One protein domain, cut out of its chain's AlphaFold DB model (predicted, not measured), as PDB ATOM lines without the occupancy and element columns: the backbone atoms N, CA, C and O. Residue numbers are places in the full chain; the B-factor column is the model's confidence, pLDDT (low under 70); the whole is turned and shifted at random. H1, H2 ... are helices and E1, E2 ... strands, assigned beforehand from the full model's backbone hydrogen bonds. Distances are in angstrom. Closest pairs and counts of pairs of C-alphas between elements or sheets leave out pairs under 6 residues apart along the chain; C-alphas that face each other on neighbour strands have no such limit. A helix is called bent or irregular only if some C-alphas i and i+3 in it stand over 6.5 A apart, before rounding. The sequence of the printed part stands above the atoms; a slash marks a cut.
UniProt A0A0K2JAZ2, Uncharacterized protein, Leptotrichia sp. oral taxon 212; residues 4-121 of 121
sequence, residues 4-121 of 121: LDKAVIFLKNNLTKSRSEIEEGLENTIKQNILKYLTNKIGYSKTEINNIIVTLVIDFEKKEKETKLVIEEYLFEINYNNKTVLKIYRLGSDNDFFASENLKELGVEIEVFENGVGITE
ATOM      1  N   LEU A   4     -39.392 -42.881  47.331       93.31
ATOM      2  CA  LEU A   4     -39.146 -43.400  45.985       93.31
ATOM      3  C   LEU A   4     -37.650 -43.421  45.624       93.31
ATOM      4  O   LEU A   4     -37.151 -44.408  45.086       93.31
ATOM      5  N   ASP A   5     -36.903 -42.380  46.000       92.88
ATOM      6  CA  ASP A   5     -35.450 -42.307  45.799       92.88
ATOM      7  C   ASP A   5     -34.711 -43.418  46.565       92.88
ATOM      8  O   ASP A   5     -33.783 -44.041  46.045       92.88
ATOM      9  N   LYS A   6     -35.143 -43.707  47.797       94.75
ATOM     10  CA  LYS A   6     -34.569 -44.770  48.630       94.75
ATOM     11  C   LYS A   6     -34.941 -46.155  48.127       94.75
ATOM     12  O   LYS A   6     -34.082 -47.031  48.155       94.75
ATOM     13  N   ALA A   7     -36.163 -46.340  47.634       93.00
ATOM     14  CA  ALA A   7     -36.595 -47.585  47.012       93.00
ATOM     15  C   ALA A   7     -35.760 -47.894  45.759       93.00
ATOM     16  O   ALA A   7     -35.248 -49.003  45.632       93.00
ATOM     17  N   VAL A   8     -35.519 -46.902  44.891       91.56
ATOM     18  CA  VAL A   8     -34.647 -47.054  43.708       91.56
ATOM     19  C   VAL A   8     -33.225 -47.449  44.105       91.56
ATOM     20  O   VAL A   8     -32.668 -48.392  43.547       91.56
ATOM     21  N   ILE A   9     -32.629 -46.750  45.075       92.69
ATOM     22  CA  ILE A   9     -31.272 -47.063  45.550       92.69
ATOM     23  C   ILE A   9     -31.219 -48.470  46.156       92.69
ATOM     24  O   ILE A   9     -30.277 -49.218  45.894       92.69
ATOM     25  N   PHE A  10     -32.222 -48.840  46.956       94.00
ATOM     26  CA  PHE A  10     -32.324 -50.178  47.526       94.00
ATOM     27  C   PHE A  10     -32.362 -51.233  46.418       94.00
ATOM     28  O   PHE A  10     -31.558 -52.162  46.442       94.00
ATOM     29  N   LEU A  11     -33.223 -51.056  45.418       91.62
ATOM     30  CA  LEU A  11     -33.361 -51.979  44.296       91.62
ATOM     31  C   LEU A  11     -32.044 -52.178  43.549       91.62
ATOM     32  O   LEU A  11     -31.602 -53.317  43.430       91.62
ATOM     33  N   LYS A  12     -31.369 -51.092  43.142       90.31
ATOM     34  CA  LYS A  12     -30.077 -51.156  42.427       90.31
ATOM     35  C   LYS A  12     -29.040 -52.018  43.150       90.31
ATOM     36  O   LYS A  12     -28.313 -52.773  42.519       90.31
ATOM     37  N   ASN A  13     -29.009 -51.946  44.479       91.25
ATOM     38  CA  ASN A  13     -28.040 -52.676  45.296       91.25
ATOM     39  C   ASN A  13     -28.440 -54.132  45.594       91.25
ATOM     40  O   ASN A  13     -27.648 -54.862  46.186       91.25
ATOM     41  N   ASN A  14     -29.664 -54.549  45.253       91.81
ATOM     42  CA  ASN A  14     -30.229 -55.831  45.682       91.81
ATOM     43  C   ASN A  14     -30.854 -56.656  44.541       91.81
ATOM     44  O   ASN A  14     -31.429 -57.702  44.825       91.81
ATOM     45  N   LEU A  15     -30.701 -56.260  43.269       85.94
ATOM     46  CA  LEU A  15     -31.252 -56.980  42.101       85.94
ATOM     47  C   LEU A  15     -30.816 -58.454  41.978       85.94
ATOM     48  O   LEU A  15     -31.453 -59.224  41.265       85.94
ATOM     49  N   THR A  16     -29.729 -58.855  42.638       87.44
ATOM     50  CA  THR A  16     -29.217 -60.235  42.629       87.44
ATOM     51  C   THR A  16     -29.834 -61.132  43.706       87.44
ATOM     52  O   THR A  16     -29.569 -62.334  43.709       87.44
ATOM     53  N   LYS A  17     -30.627 -60.571  44.626       92.19
ATOM     54  CA  LYS A  17     -31.289 -61.315  45.707       92.19
ATOM     55  C   LYS A  17     -32.567 -62.000  45.234       92.19
ATOM     56  O   LYS A  17     -33.067 -61.743  44.139       92.19
ATOM     57  N   SER A  18     -33.110 -62.880  46.074       93.56
ATOM     58  CA  SER A  18     -34.427 -63.461  45.817       93.56
ATOM     59  C   SER A  18     -35.531 -62.397  45.909       93.56
ATOM     60  O   SER A  18     -35.389 -61.394  46.607       93.56
ATOM     61  N   ARG A  19     -36.657 -62.626  45.219       91.62
ATOM     62  CA  ARG A  19     -37.804 -61.698  45.223       91.62
ATOM     63  C   ARG A  19     -38.324 -61.425  46.633       91.62
ATOM     64  O   ARG A  19     -38.441 -60.267  47.003       91.62
ATOM     65  N   SER A  20     -38.493 -62.474  47.432       93.56
ATOM     66  CA  SER A  20     -38.950 -62.370  48.823       93.56
ATOM     67  C   SER A  20     -38.033 -61.490  49.690       93.56
ATOM     68  O   SER A  20     -38.518 -60.659  50.454       93.56
ATOM     69  N   GLU A  21     -36.707 -61.589  49.527       95.50
ATOM     70  CA  GLU A  21     -35.760 -60.704  50.226       95.50
ATOM     71  C   GLU A  21     -35.849 -59.243  49.754       95.50
ATOM     72  O   GLU A  21     -35.627 -58.316  50.538       95.50
ATOM     73  N   ILE A  22     -36.133 -59.022  48.465       95.38
ATOM     74  CA  ILE A  22     -36.307 -57.676  47.912       95.38
ATOM     75  C   ILE A  22     -37.617 -57.063  48.415       95.38
ATOM     76  O   ILE A  22     -37.600 -55.898  48.806       95.38
ATOM     77  N   GLU A  23     -38.714 -57.822  48.439       96.31
ATOM     78  CA  GLU A  23     -40.019 -57.401  48.966       96.31
ATOM     79  C   GLU A  23     -39.895 -56.966  50.426       96.31
ATOM     80  O   GLU A  23     -40.161 -55.807  50.743       96.31
ATOM     81  N   GLU A  24     -39.374 -57.835  51.298       96.88
ATOM     82  CA  GLU A  24     -39.211 -57.524  52.722       96.88
ATOM     83  C   GLU A  24     -38.311 -56.293  52.933       96.88
ATOM     84  O   GLU A  24     -38.607 -55.395  53.731       96.88
ATOM     85  N   GLY A  25     -37.201 -56.211  52.196       97.19
ATOM     86  CA  GLY A  25     -36.282 -55.083  52.291       97.19
ATOM     87  C   GLY A  25     -36.865 -53.767  51.763       97.19
ATOM     88  O   GLY A  25     -36.628 -52.709  52.362       97.19
ATOM     89  N   LEU A  26     -37.663 -53.812  50.693       95.81
ATOM     90  CA  LEU A  26     -38.405 -52.662  50.178       95.81
ATOM     91  C   LEU A  26     -39.475 -52.211  51.163       95.81
ATOM     92  O   LEU A  26     -39.508 -51.032  51.507       95.81
ATOM     93  N   GLU A  27     -40.305 -53.128  51.656       97.50
ATOM     94  CA  GLU A  27     -41.334 -52.830  52.650       97.50
ATOM     95  C   GLU A  27     -40.730 -52.138  53.870       97.50
ATOM     96  O   GLU A  27     -41.222 -51.099  54.308       97.50
ATOM     97  N   ASN A  28     -39.623 -52.672  54.392       97.56
ATOM     98  CA  ASN A  28     -38.905 -52.074  55.509       97.56
ATOM     99  C   ASN A  28     -38.358 -50.685  55.156       97.56
ATOM    100  O   ASN A  28     -38.542 -49.735  55.920       97.56
ATOM    101  N   THR A  29     -37.732 -50.533  53.986       97.00
ATOM    102  CA  THR A  29     -37.220 -49.239  53.508       97.00
ATOM    103  C   THR A  29     -38.338 -48.201  53.422       97.00
ATOM    104  O   THR A  29     -38.180 -47.074  53.897       97.00
ATOM    105  N   ILE A  30     -39.487 -48.569  52.863       97.38
ATOM    106  CA  ILE A  30     -40.623 -47.671  52.675       97.38
ATOM    107  C   ILE A  30     -41.271 -47.334  54.021       97.38
ATOM    108  O   ILE A  30     -41.435 -46.151  54.321       97.38
ATOM    109  N   LYS A  31     -41.524 -48.327  54.890       97.75
ATOM    110  CA  LYS A  31     -42.045 -48.129  56.259       97.75
ATOM    111  C   LYS A  31     -41.215 -47.108  57.039       97.75
ATOM    112  O   LYS A  31     -41.771 -46.187  57.635       97.75
ATOM    113  N   GLN A  32     -39.886 -47.229  57.010       97.19
ATOM    114  CA  GLN A  32     -38.997 -46.310  57.731       97.19
ATOM    115  C   GLN A  32     -39.044 -44.881  57.179       97.19
ATOM    116  O   GLN A  32     -38.974 -43.916  57.942       97.19
ATOM    117  N   ASN A  33     -39.155 -44.725  55.862       98.12
ATOM    118  CA  ASN A  33     -39.233 -43.410  55.233       98.12
ATOM    119  C   ASN A  33     -40.607 -42.749  55.425       98.12
ATOM    120  O   ASN A  33     -40.660 -41.561  55.750       98.12
ATOM    121  N   ILE A  34     -41.700 -43.515  55.350       97.88
ATOM    122  CA  ILE A  34     -43.044 -43.047  55.713       97.88
ATOM    123  C   ILE A  34     -43.062 -42.596  57.174       97.88
ATOM    124  O   ILE A  34     -43.504 -41.486  57.454       97.88
ATOM    125  N   LEU A  35     -42.521 -43.391  58.103       97.69
ATOM    126  CA  LEU A  35     -42.459 -43.009  59.516       97.69
ATOM    127  C   LEU A  35     -41.753 -41.658  59.707       97.69
ATOM    128  O   LEU A  35     -42.281 -40.789  60.395       97.69
ATOM    129  N   LYS A  36     -40.596 -41.455  59.060       97.25
ATOM    130  CA  LYS A  36     -39.870 -40.174  59.099       97.25
ATOM    131  C   LYS A  36     -40.690 -39.026  58.520       97.25
ATOM    132  O   LYS A  36     -40.668 -37.932  59.073       97.25
ATOM    133  N   TYR A  37     -41.397 -39.251  57.416       97.75
ATOM    134  CA  TYR A  37     -42.274 -38.246  56.818       97.75
ATOM    135  C   TYR A  37     -43.408 -37.846  57.768       97.75
ATOM    136  O   TYR A  37     -43.612 -36.655  58.012       97.75
ATOM    137  N   LEU A  38     -44.082 -38.828  58.370       97.56
ATOM    138  CA  LEU A  38     -45.164 -38.593  59.322       97.56
ATOM    139  C   LEU A  38     -44.678 -37.804  60.544       97.56
ATOM    140  O   LEU A  38     -45.309 -36.821  60.925       97.56
ATOM    141  N   THR A  39     -43.539 -38.177  61.133       97.00
ATOM    142  CA  THR A  39     -43.042 -37.497  62.339       97.00
ATOM    143  C   THR A  39     -42.430 -36.134  62.041       97.00
ATOM    144  O   THR A  39     -42.652 -35.190  62.789       97.00
ATOM    145  N   ASN A  40     -41.660 -36.010  60.957       96.50
ATOM    146  CA  ASN A  40     -40.826 -34.825  60.734       96.50
ATOM    147  C   ASN A  40     -41.524 -33.754  59.900       96.50
ATOM    148  O   ASN A  40     -41.278 -32.570  60.113       96.50
ATOM    149  N   LYS A  41     -42.341 -34.159  58.919       95.81
ATOM    150  CA  LYS A  41     -43.002 -33.231  57.995       95.81
ATOM    151  C   LYS A  41     -44.459 -33.000  58.368       95.81
ATOM    152  O   LYS A  41     -44.894 -31.855  58.383       95.81
ATOM    153  N   ILE A  42     -45.196 -34.062  58.685       96.12
ATOM    154  CA  ILE A  42     -46.605 -33.942  59.091       96.12
ATOM    155  C   ILE A  42     -46.740 -33.559  60.570       96.12
ATOM    156  O   ILE A  42     -47.710 -32.909  60.948       96.12
ATOM    157  N   GLY A  43     -45.754 -33.913  61.398       95.94
ATOM    158  CA  GLY A  43     -45.750 -33.597  62.828       95.94
ATOM    159  C   GLY A  43     -46.586 -34.560  63.672       95.94
ATOM    160  O   GLY A  43     -46.973 -34.218  64.786       95.94
ATOM    161  N   TYR A  44     -46.880 -35.761  63.163       96.56
ATOM    162  CA  TYR A  44     -47.541 -36.797  63.953       96.56
ATOM    163  C   TYR A  44     -46.645 -37.262  65.097       96.56
ATOM    164  O   TYR A  44     -45.461 -37.555  64.906       96.56
ATOM    165  N   SER A  45     -47.226 -37.389  66.290       95.62
ATOM    166  CA  SER A  45     -46.519 -37.999  67.407       95.62
ATOM    167  C   SER A  45     -46.273 -39.477  67.125       95.62
ATOM    168  O   SER A  45     -47.197 -40.234  66.829       95.62
ATOM    169  N   LYS A  46     -45.025 -39.923  67.294       93.19
ATOM    170  CA  LYS A  46     -44.654 -41.333  67.121       93.19
ATOM    171  C   LYS A  46     -45.450 -42.270  68.037       93.19
ATOM    172  O   LYS A  46     -45.695 -43.405  67.657       93.19
ATOM    173  N   THR A  47     -45.855 -41.809  69.224       94.56
ATOM    174  CA  THR A  47     -46.637 -42.611  70.184       94.56
ATOM    175  C   THR A  47     -48.094 -42.792  69.772       94.56
ATOM    176  O   THR A  47     -48.773 -43.662  70.303       94.56
ATOM    177  N   GLU A  48     -48.579 -41.957  68.857       95.75
ATOM    178  CA  GLU A  48     -49.960 -41.946  68.371       95.75
ATOM    179  C   GLU A  48     -50.100 -42.630  67.003       95.75
ATOM    180  O   GLU A  48     -51.211 -42.867  66.536       95.75
ATOM    181  N   ILE A  49     -48.979 -42.969  66.357       96.00
ATOM    182  CA  ILE A  49     -48.959 -43.817  65.164       96.00
ATOM    183  C   ILE A  49     -49.156 -45.261  65.630       96.00
ATOM    184  O   ILE A  49     -48.243 -45.881  66.175       96.00
ATOM    185  N   ASN A  50     -50.358 -45.793  65.424       95.56
ATOM    186  CA  ASN A  50     -50.723 -47.137  65.856       95.56
ATOM    187  C   ASN A  50     -50.057 -48.209  64.991       95.56
ATOM    188  O   ASN A  50     -49.554 -49.201  65.515       95.56
ATOM    189  N   ASN A  51     -50.080 -48.027  63.669       94.88
ATOM    190  CA  ASN A  51     -49.430 -48.931  62.731       94.88
ATOM    191  C   ASN A  51     -49.025 -48.215  61.433       94.88
ATOM    192  O   ASN A  51     -49.565 -47.171  61.066       94.88
ATOM    193  N   ILE A  52     -48.050 -48.814  60.750       97.31
ATOM    194  CA  ILE A  52     -47.714 -48.537  59.354       97.31
ATOM    195  C   ILE A  52     -47.561 -49.902  58.691       97.31
ATOM    196  O   ILE A  52     -46.573 -50.607  58.912       97.31
ATOM    197  N   ILE A  53     -48.565 -50.293  57.919       96.81
ATOM    198  CA  ILE A  53     -48.565 -51.513  57.125       96.81
ATOM    199  C   ILE A  53     -48.116 -51.133  55.720       96.81
ATOM    200  O   ILE A  53     -48.655 -50.216  55.106       96.81
ATOM    201  N   VAL A  54     -47.100 -51.845  55.245       97.31
ATOM    202  CA  VAL A  54     -46.668 -51.852  53.849       97.31
ATOM    203  C   VAL A  54     -46.459 -53.312  53.506       97.31
ATOM    204  O   VAL A  54     -45.688 -53.972  54.207       97.31
ATOM    205  N   THR A  55     -47.162 -53.789  52.491       95.94
ATOM    206  CA  THR A  55     -47.007 -55.127  51.923       95.94
ATOM    207  C   THR A  55     -46.881 -54.993  50.421       95.94
ATOM    208  O   THR A  55     -47.631 -54.211  49.833       95.94
ATOM    209  N   LEU A  56     -45.933 -55.708  49.823       95.38
ATOM    210  CA  LEU A  56     -45.650 -55.648  48.391       95.38
ATOM    211  C   LEU A  56     -45.497 -57.053  47.816       95.38
ATOM    212  O   LEU A  56     -44.756 -57.865  48.359       95.38
ATOM    213  N   VAL A  57     -46.139 -57.285  46.675       94.44
ATOM    214  CA  VAL A  57     -45.849 -58.411  45.782       94.44
ATOM    215  C   VAL A  57     -45.289 -57.827  44.497       94.44
ATOM    216  O   VAL A  57     -45.928 -56.963  43.883       94.44
ATOM    217  N   ILE A  58     -44.080 -58.239  44.120       93.50
ATOM    218  CA  ILE A  58     -43.356 -57.639  42.995       93.50
ATOM    219  C   ILE A  58     -42.959 -58.660  41.932       93.50
ATOM    220  O   ILE A  58     -42.654 -59.822  42.207       93.50
ATOM    221  N   ASP A  59     -42.820 -58.155  40.711       91.81
ATOM    222  CA  ASP A  59     -42.138 -58.840  39.624       91.81
ATOM    223  C   ASP A  59     -41.162 -57.903  38.894       91.81
ATOM    224  O   ASP A  59     -41.112 -56.691  39.130       91.81
ATOM    225  N   PHE A  60     -40.343 -58.474  38.015       90.12
ATOM    226  CA  PHE A  60     -39.352 -57.739  37.238       90.12
ATOM    227  C   PHE A  60     -39.520 -57.981  35.743       90.12
ATOM    228  O   PHE A  60     -39.281 -59.078  35.236       90.12
ATOM    229  N   GLU A  61     -39.801 -56.911  35.007       88.38
ATOM    230  CA  GLU A  61     -39.745 -56.919  33.550       88.38
ATOM    231  C   GLU A  61     -38.336 -56.547  33.086       88.38
ATOM    232  O   GLU A  61     -37.857 -55.431  33.310       88.38
ATOM    233  N   LYS A  62     -37.665 -57.471  32.396       82.12
ATOM    234  CA  LYS A  62     -36.362 -57.208  31.777       82.12
ATOM    235  C   LYS A  62     -36.551 -56.716  30.347       82.12
ATOM    236  O   LYS A  62     -37.002 -57.468  29.484       82.12
ATOM    237  N   LYS A  63     -36.166 -55.470  30.088       77.06
ATOM    238  CA  LYS A  63     -35.954 -54.928  28.738       77.06
ATOM    239  C   LYS A  63     -34.456 -54.917  28.436       77.06
ATOM    240  O   LYS A  63     -33.643 -54.991  29.349       77.06
ATOM    241  N   GLU A  64     -34.083 -54.804  27.160       71.62
ATOM    242  CA  GLU A  64     -32.690 -54.953  26.691       71.62
ATOM    243  C   GLU A  64     -31.637 -54.132  27.463       71.62
ATOM    244  O   GLU A  64     -30.479 -54.535  27.505       71.62
ATOM    245  N   LYS A  65     -32.011 -52.989  28.059       71.06
ATOM    246  CA  LYS A  65     -31.105 -52.096  28.812       71.06
ATOM    247  C   LYS A  65     -31.649 -51.626  30.163       71.06
ATOM    248  O   LYS A  65     -31.018 -50.803  30.816       71.06
ATOM    249  N   GLU A  66     -32.831 -52.087  30.559       74.38
ATOM    250  CA  GLU A  66     -33.511 -51.600  31.760       74.38
ATOM    251  C   GLU A  66     -34.266 -52.738  32.431       74.38
ATOM    252  O   GLU A  66     -34.999 -53.487  31.782       74.38
ATOM    253  N   THR A  67     -34.123 -52.835  33.750       83.50
ATOM    254  CA  THR A  67     -35.002 -53.671  34.564       83.50
ATOM    255  C   THR A  67     -36.100 -52.777  35.118       83.50
ATOM    256  O   THR A  67     -35.822 -51.800  35.811       83.50
ATOM    257  N   LYS A  68     -37.360 -53.077  34.810       87.56
ATOM    258  CA  LYS A  68     -38.510 -52.369  35.373       87.56
ATOM    259  C   LYS A  68     -39.071 -53.181  36.536       87.56
ATOM    260  O   LYS A  68     -39.404 -54.351  36.362       87.56
ATOM    261  N   LEU A  69     -39.196 -52.549  37.702       90.31
ATOM    262  CA  LEU A  69     -39.979 -53.100  38.804       90.31
ATOM    263  C   LEU A  69     -41.464 -52.991  38.454       90.31
ATOM    264  O   LEU A  69     -41.958 -51.893  38.176       90.31
ATOM    265  N   VAL A  70     -42.159 -54.119  38.515       91.06
ATOM    266  CA  VAL A  70     -43.614 -54.202  38.456       91.06
ATOM    267  C   VAL A  70     -44.110 -54.517  39.858       91.06
ATOM    268  O   VAL A  70     -43.621 -55.436  40.506       91.06
ATOM    269  N   ILE A  71     -45.067 -53.735  40.339       92.19
ATOM    270  CA  ILE A  71     -45.802 -54.069  41.556       92.19
ATOM    271  C   ILE A  71     -47.052 -54.798  41.092       92.19
ATOM    272  O   ILE A  71     -47.757 -54.265  40.237       92.19
ATOM    273  N   GLU A  72     -47.304 -56.001  41.598       91.94
ATOM    274  CA  GLU A  72     -48.480 -56.815  41.268       91.94
ATOM    275  C   GLU A  72     -49.597 -56.566  42.281       91.94
ATOM    276  O   GLU A  72     -50.712 -56.195  41.909       91.94
ATOM    277  N   GLU A  73     -49.262 -56.626  43.564       94.19
ATOM    278  CA  GLU A  73     -50.181 -56.362  44.667       94.19
ATOM    279  C   GLU A  73     -49.506 -55.487  45.713       94.19
ATOM    280  O   GLU A  73     -48.285 -55.522  45.895       94.19
ATOM    281  N   TYR A  74     -50.304 -54.677  46.399       94.81
ATOM    282  CA  TYR A  74     -49.796 -53.837  47.470       94.81
ATOM    283  C   TYR A  74     -50.872 -53.487  48.487       94.81
ATOM    284  O   TYR A  74     -52.058 -53.390  48.172       94.81
ATOM    285  N   LEU A  75     -50.423 -53.224  49.710       96.12
ATOM    286  CA  LEU A  75     -51.218 -52.622  50.770       96.12
ATOM    287  C   LEU A  75     -50.372 -51.579  51.487       96.12
ATOM    288  O   LEU A  75     -49.336 -51.902  52.059       96.12
ATOM    289  N   PHE A  76     -50.867 -50.350  51.508       97.50
ATOM    290  CA  PHE A  76     -50.402 -49.279  52.372       97.50
ATOM    291  C   PHE A  76     -51.538 -48.921  53.320       97.50
ATOM    292  O   PHE A  76     -52.584 -48.452  52.878       97.50
ATOM    293  N   GLU A  77     -51.345 -49.117  54.620       97.44
ATOM    294  CA  GLU A  77     -52.311 -48.690  55.633       97.44
ATOM    295  C   GLU A  77     -51.594 -47.994  56.785       97.44
ATOM    296  O   GLU A  77     -50.623 -48.508  57.343       97.44
ATOM    297  N   ILE A  78     -52.071 -46.805  57.139       97.88
ATOM    298  CA  ILE A  78     -51.529 -46.004  58.231       97.88
ATOM    299  C   ILE A  78     -52.676 -45.659  59.165       97.88
ATOM    300  O   ILE A  78     -53.624 -44.972  58.771       97.88
ATOM    301  N   ASN A  79     -52.549 -46.085  60.420       97.38
ATOM    302  CA  ASN A  79     -53.469 -45.719  61.485       97.38
ATOM    303  C   ASN A  79     -52.790 -44.757  62.467       97.38
ATOM    304  O   ASN A  79     -51.707 -45.030  62.992       97.38
ATOM    305  N   TYR A  80     -53.451 -43.633  62.723       97.06
ATOM    306  CA  TYR A  80     -53.026 -42.594  63.654       97.06
ATOM    307  C   TYR A  80     -54.197 -42.232  64.572       97.06
ATOM    308  O   TYR A  80     -55.306 -41.976  64.098       97.06
ATOM    309  N   ASN A  81     -53.968 -42.228  65.887       95.69
ATOM    310  CA  ASN A  81     -55.002 -41.989  66.899       95.69
ATOM    311  C   ASN A  81     -56.254 -42.873  66.721       95.69
ATOM    312  O   ASN A  81     -57.394 -42.410  66.790       95.69
ATOM    313  N   ASN A  82     -56.023 -44.168  66.489       93.81
ATOM    314  CA  ASN A  82     -57.028 -45.211  66.259       93.81
ATOM    315  C   ASN A  82     -57.941 -44.946  65.050       93.81
ATOM    316  O   ASN A  82     -59.049 -45.478  64.980       93.81
ATOM    317  N   LYS A  83     -57.491 -44.120  64.100       95.62
ATOM    318  CA  LYS A  83     -58.186 -43.852  62.841       95.62
ATOM    319  C   LYS A  83     -57.271 -44.142  61.668       95.62
ATOM    320  O   LYS A  83     -56.104 -43.756  61.679       95.62
ATOM    321  N   THR A  84     -57.824 -44.756  60.633       96.88
ATOM    322  CA  THR A  84     -57.148 -44.872  59.345       96.88
ATOM    323  C   THR A  84     -57.042 -43.496  58.720       96.88
ATOM    324  O   THR A  84     -58.048 -42.818  58.522       96.88
ATOM    325  N   VAL A  85     -55.810 -43.070  58.455       97.50
ATOM    326  CA  VAL A  85     -55.504 -41.778  57.828       97.50
ATOM    327  C   VAL A  85     -55.021 -41.945  56.392       97.50
ATOM    328  O   VAL A  85     -55.131 -41.004  55.607       97.50
ATOM    329  N   LEU A  86     -54.546 -43.138  56.035       97.94
ATOM    330  CA  LEU A  86     -54.245 -43.539  54.668       97.94
ATOM    331  C   LEU A  86     -54.520 -45.036  54.515       97.94
ATOM    332  O   LEU A  86     -54.106 -45.822  55.366       97.94
ATOM    333  N   LYS A  87     -55.205 -45.404  53.435       96.94
ATOM    334  CA  LYS A  87     -55.402 -46.780  52.993       96.94
ATOM    335  C   LYS A  87     -55.403 -46.819  51.472       96.94
ATOM    336  O   LYS A  87     -56.290 -46.253  50.845       96.94
ATOM    337  N   ILE A  88     -54.394 -47.452  50.895       95.69
ATOM    338  CA  ILE A  88     -54.226 -47.578  49.448       95.69
ATOM    339  C   ILE A  88     -53.842 -49.027  49.176       95.69
ATOM    340  O   ILE A  88     -52.832 -49.495  49.703       95.69
ATOM    341  N   TYR A  89     -54.659 -49.763  48.424       94.12
ATOM    342  CA  TYR A  89     -54.371 -51.168  48.134       94.12
ATOM    343  C   TYR A  89     -54.849 -51.610  46.758       94.12
ATOM    344  O   TYR A  89     -55.819 -51.072  46.224       94.12
ATOM    345  N   ARG A  90     -54.184 -52.650  46.249       92.88
ATOM    346  CA  ARG A  90     -54.632 -53.480  45.133       92.88
ATOM    347  C   ARG A  90     -54.345 -54.942  45.460       92.88
ATOM    348  O   ARG A  90     -53.184 -55.308  45.634       92.88
ATOM    349  N   LEU A  91     -55.400 -55.748  45.551       85.56
ATOM    350  CA  LEU A  91     -55.354 -57.186  45.833       85.56
ATOM    351  C   LEU A  91     -56.234 -57.893  44.798       85.56
ATOM    352  O   LEU A  91     -57.459 -57.762  44.818       85.56
ATOM    353  N   GLY A  92     -55.623 -58.588  43.841       83.62
ATOM    354  CA  GLY A  92     -56.334 -59.084  42.665       83.62
ATOM    355  C   GLY A  92     -57.092 -57.978  41.910       83.62
ATOM    356  O   GLY A  92     -56.488 -57.078  41.330       83.62
ATOM    357  N   SER A  93     -58.426 -58.076  41.877       83.56
ATOM    358  CA  SER A  93     -59.311 -57.095  41.217       83.56
ATOM    359  C   SER A  93     -59.822 -55.993  42.148       83.56
ATOM    360  O   SER A  93     -60.414 -55.029  41.663       83.56
ATOM    361  N   ASP A  94     -59.605 -56.130  43.457       84.38
ATOM    362  CA  ASP A  94     -60.072 -55.169  44.448       84.38
ATOM    363  C   ASP A  94     -59.038 -54.060  44.620       84.38
ATOM    364  O   ASP A  94     -57.845 -54.320  44.810       84.38
ATOM    365  N   ASN A  95     -59.501 -52.812  44.585       89.50
ATOM    366  CA  ASN A  95     -58.692 -51.646  44.888       89.50
ATOM    367  C   ASN A  95     -59.461 -50.635  45.742       89.50
ATOM    368  O   ASN A  95     -60.684 -50.526  45.678       89.50
ATOM    369  N   ASP A  96     -58.728 -49.888  46.558       91.00
ATOM    370  CA  ASP A  96     -59.267 -48.766  47.323       91.00
ATOM    371  C   ASP A  96     -58.198 -47.690  47.445       91.00
ATOM    372  O   ASP A  96     -56.999 -47.983  47.527       91.00
ATOM    373  N   PHE A  97     -58.650 -46.445  47.477       93.75
ATOM    374  CA  PHE A  97     -57.794 -45.291  47.642       93.75
ATOM    375  C   PHE A  97     -58.445 -44.313  48.607       93.75
ATOM    376  O   PHE A  97     -59.436 -43.643  48.311       93.75
ATOM    377  N   PHE A  98     -57.816 -44.181  49.762       95.44
ATOM    378  CA  PHE A  98     -58.138 -43.188  50.758       95.44
ATOM    379  C   PHE A  98     -56.848 -42.570  51.287       95.44
ATOM    380  O   PHE A  98     -55.969 -43.255  51.811       95.44
ATOM    381  N   ALA A  99     -56.754 -41.248  51.217       94.75
ATOM    382  CA  ALA A  99     -55.713 -40.484  51.884       94.75
ATOM    383  C   ALA A  99     -56.333 -39.235  52.509       94.75
ATOM    384  O   ALA A  99     -57.058 -38.486  51.850       94.75
ATOM    385  N   SER A 100     -56.033 -39.002  53.786       95.06
ATOM    386  CA  SER A 100     -56.392 -37.752  54.458       95.06
ATOM    387  C   SER A 100     -55.720 -36.568  53.759       95.06
ATOM    388  O   SER A 100     -54.654 -36.717  53.162       95.06
ATOM    389  N   GLU A 101     -56.314 -35.375  53.852       94.62
ATOM    390  CA  GLU A 101     -55.863 -34.179  53.118       94.62
ATOM    391  C   GLU A 101     -54.362 -33.892  53.287       94.62
ATOM    392  O   GLU A 101     -53.648 -33.607  52.329       94.62
ATOM    393  N   ASN A 102     -53.859 -34.038  54.511       93.88
ATOM    394  CA  ASN A 102     -52.461 -33.818  54.867       93.88
ATOM    395  C   ASN A 102     -51.510 -34.939  54.404       93.88
ATOM    396  O   ASN A 102     -50.300 -34.761  54.487       93.88
ATOM    397  N   LEU A 103     -52.030 -36.075  53.929       96.75
ATOM    398  CA  LEU A 103     -51.265 -37.213  53.405       96.75
ATOM    399  C   LEU A 103     -51.390 -37.376  51.885       96.75
ATOM    400  O   LEU A 103     -50.879 -38.350  51.335       96.75
ATOM    401  N   LYS A 104     -52.016 -36.422  51.182       95.06
ATOM    402  CA  LYS A 104     -52.157 -36.461  49.717       95.06
ATOM    403  C   LYS A 104     -50.827 -36.608  48.981       95.06
ATOM    404  O   LYS A 104     -50.755 -37.356  48.020       95.06
ATOM    405  N   GLU A 105     -49.771 -35.939  49.442       95.88
ATOM    406  CA  GLU A 105     -48.434 -36.058  48.839       95.88
ATOM    407  C   GLU A 105     -47.899 -37.496  48.914       95.88
ATOM    408  O   GLU A 105     -47.341 -37.991  47.939       95.88
ATOM    409  N   LEU A 106     -48.111 -38.183  50.043       97.06
ATOM    410  CA  LEU A 106     -47.754 -39.593  50.184       97.06
ATOM    411  C   LEU A 106     -48.609 -40.482  49.280       97.06
ATOM    412  O   LEU A 106     -48.065 -41.379  48.645       97.06
ATOM    413  N   GLY A 107     -49.913 -40.209  49.187       96.00
ATOM    414  CA  GLY A 107     -50.803 -40.914  48.264       96.00
ATOM    415  C   GLY A 107     -50.327 -40.823  46.814       96.00
ATOM    416  O   GLY A 107     -50.159 -41.850  46.169       96.00
ATOM    417  N   VAL A 108     -49.991 -39.617  46.346       94.81
ATOM    418  CA  VAL A 108     -49.467 -39.391  44.987       94.81
ATOM    419  C   VAL A 108     -48.140 -40.117  44.763       94.81
ATOM    420  O   VAL A 108     -47.906 -40.673  43.694       94.81
ATOM    421  N   GLU A 109     -47.241 -40.137  45.748       95.81
ATOM    422  CA  GLU A 109     -45.977 -40.863  45.593       95.81
ATOM    423  C   GLU A 109     -46.176 -42.387  45.537       95.81
ATOM    424  O   GLU A 109     -45.465 -43.059  44.789       95.81
ATOM    425  N   ILE A 110     -47.163 -42.927  46.263       95.38
ATOM    426  CA  ILE A 110     -47.567 -44.338  46.163       95.38
ATOM    427  C   ILE A 110     -48.147 -44.633  44.771       95.38
ATOM    428  O   ILE A 110     -47.740 -45.620  44.162       95.38
ATOM    429  N   GLU A 111     -48.992 -43.753  44.222       92.38
ATOM    430  CA  GLU A 111     -49.506 -43.874  42.845       92.38
ATOM    431  C   GLU A 111     -48.376 -43.848  41.797       92.38
ATOM    432  O   GLU A 111     -48.398 -44.556  40.790       92.38
ATOM    433  N   VAL A 112     -47.332 -43.045  42.009       92.25
ATOM    434  CA  VAL A 112     -46.158 -43.069  41.121       92.25
ATOM    435  C   VAL A 112     -45.409 -44.397  41.250       92.25
ATOM    436  O   VAL A 112     -44.959 -44.948  40.247       92.25
ATOM    437  N   PHE A 113     -45.283 -44.922  42.467       91.75
ATOM    438  CA  PHE A 113     -44.589 -46.179  42.731       91.75
ATOM    439  C   PHE A 113     -45.305 -47.395  42.117       91.75
ATOM    440  O   PHE A 113     -44.648 -48.231  41.494       91.75
ATOM    441  N   GLU A 114     -46.636 -47.479  42.221       86.38
ATOM    442  CA  GLU A 114     -47.438 -48.594  41.678       86.38
ATOM    443  C   GLU A 114     -47.428 -48.678  40.147       86.38
ATOM    444  O   GLU A 114     -47.534 -49.771  39.589       86.38
ATOM    445  N   ASN A 115     -47.236 -47.551  39.453       84.94
ATOM    446  CA  ASN A 115     -47.098 -47.516  37.992       84.94
ATOM    447  C   ASN A 115     -45.759 -48.121  37.504       84.94
ATOM    448  O   ASN A 115     -45.506 -48.272  36.296       84.94
ATOM    449  N   GLY A 116     -44.926 -48.540  38.457       77.38
ATOM    450  CA  GLY A 116     -43.658 -49.207  38.254       77.38
ATOM    451  C   GLY A 116     -42.503 -48.220  38.185       77.38
ATOM    452  O   GLY A 116     -42.637 -47.072  37.763       77.38
ATOM    453  N   VAL A 117     -41.327 -48.703  38.574       81.12
ATOM    454  CA  VAL A 117     -40.115 -47.891  38.664       81.12
ATOM    455  C   VAL A 117     -39.043 -48.481  37.762       81.12
ATOM    456  O   VAL A 117     -38.703 -49.660  37.864       81.12
ATOM    457  N   GLY A 118     -38.516 -47.654  36.859       75.56
ATOM    458  CA  GLY A 118     -37.374 -48.020  36.029       75.56
ATOM    459  C   GLY A 118     -36.095 -48.065  36.859       75.56
ATOM    460  O   GLY A 118     -35.766 -47.106  37.562       75.56
ATOM    461  N   ILE A 119     -35.367 -49.174  36.770       76.06
ATOM    462  CA  ILE A 119     -34.067 -49.359  37.402       76.06
ATOM    463  C   ILE A 119     -33.036 -49.358  36.275       76.06
ATOM    464  O   ILE A 119     -32.856 -50.350  35.567       76.06
ATOM    465  N   THR A 120     -32.402 -48.205  36.080       65.38
ATOM    466  CA  THR A 120     -31.248 -48.071  35.189       65.38
ATOM    467  C   THR A 120     -29.998 -48.569  35.906       65.38
ATOM    468  O   THR A 120     -29.752 -48.171  37.051       65.38
ATOM    469  N   GLU A 121     -29.241 -49.453  35.258       53.25
ATOM    470  CA  GLU A 121     -27.904 -49.858  35.715       53.25
ATOM    471  C   GLU A 121     -26.929 -48.672  35.716       53.25
ATOM    472  O   GLU A 121     -27.001 -47.827  34.791       53.25
TER     473      GLU A 121
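This is residues 4 to 121 of the 121 residues of an uncharacterized protein of Leptotrichia sp. oral taxon 212 (UniProt A0A0K2JAZ2). A long, twisted antiparallel sheet curls round helix H3, while the longer helix H2 covers E1 on the same face and H1 folds back beside H2. The hairpin of E1 and E2 runs along the longest axis. The 118 printed residues hold, in order, H1 H2 E1 E2 E3 E4 H3 E5, class mixed; E1 to E4 form a meander, each strand the antiparallel neighbour of the one before, and E5 branches off E2. The whole is compact, radius of gyration of the C-alphas 14.6 A, spanning 47 by 31 by 22 A.

E2, residues 66 to 80, has E1, residues 49 to 63, on one side, and E3, residues 83 to 91, and E5, residues 117 to 119, on the other. N 55 and O 75 of the hairpin E1 and E2 are 2.9 A apart, within hydrogen-bond range, as are N 76 and O 88 of the hairpin E2 and E3 at 2.8 A and N 119 and O 67 of E5 and E2 at 2.8 A. E2 bends by 63 degrees at residue 73. E4, residues 94 to 99, forms a hairpin with E3, N 87 to O 98 being 2.8 A. H2, residues 19 to 42, is on the sheet at a height of 7.7 A; its closest C-alphas to E1 are Glu 27 and Val 54, 5.6 A. H3, residues 101 to 114, is on the same face; it is irregular, C-alphas 102 and 105 being 7.6 A apart. H1, residues 4 to 14, only grazes the sheet with residues 4 to 12 and touches residues 22 to 30 of H2, closest C-alphas Ala 7 and Leu 26, 6.3 A, at a shallow tilt of 27 degrees, opposite ways, a helical hairpin. Every O i to N i+4 pair is within hydrogen-bond range in H1, 19 of 20 in H2 and 8 of 10 in H3.

H1 begins at C-alpha 4 (-39.146, -43.400, 45.985), and E5 ends at C-alpha 119 (-34.067, -49.359, 37.402). E1 is 40.2 A long, E2 38.5 A, H2 32.3 A, E3 21.8 A and H3 20.2 A.

The C-alphas farthest apart, of Glu 64 and Asn 81, are 47.8 A apart. The printed part has no cut and no long link. Residues 120 to 121 are under 70 in pLDDT.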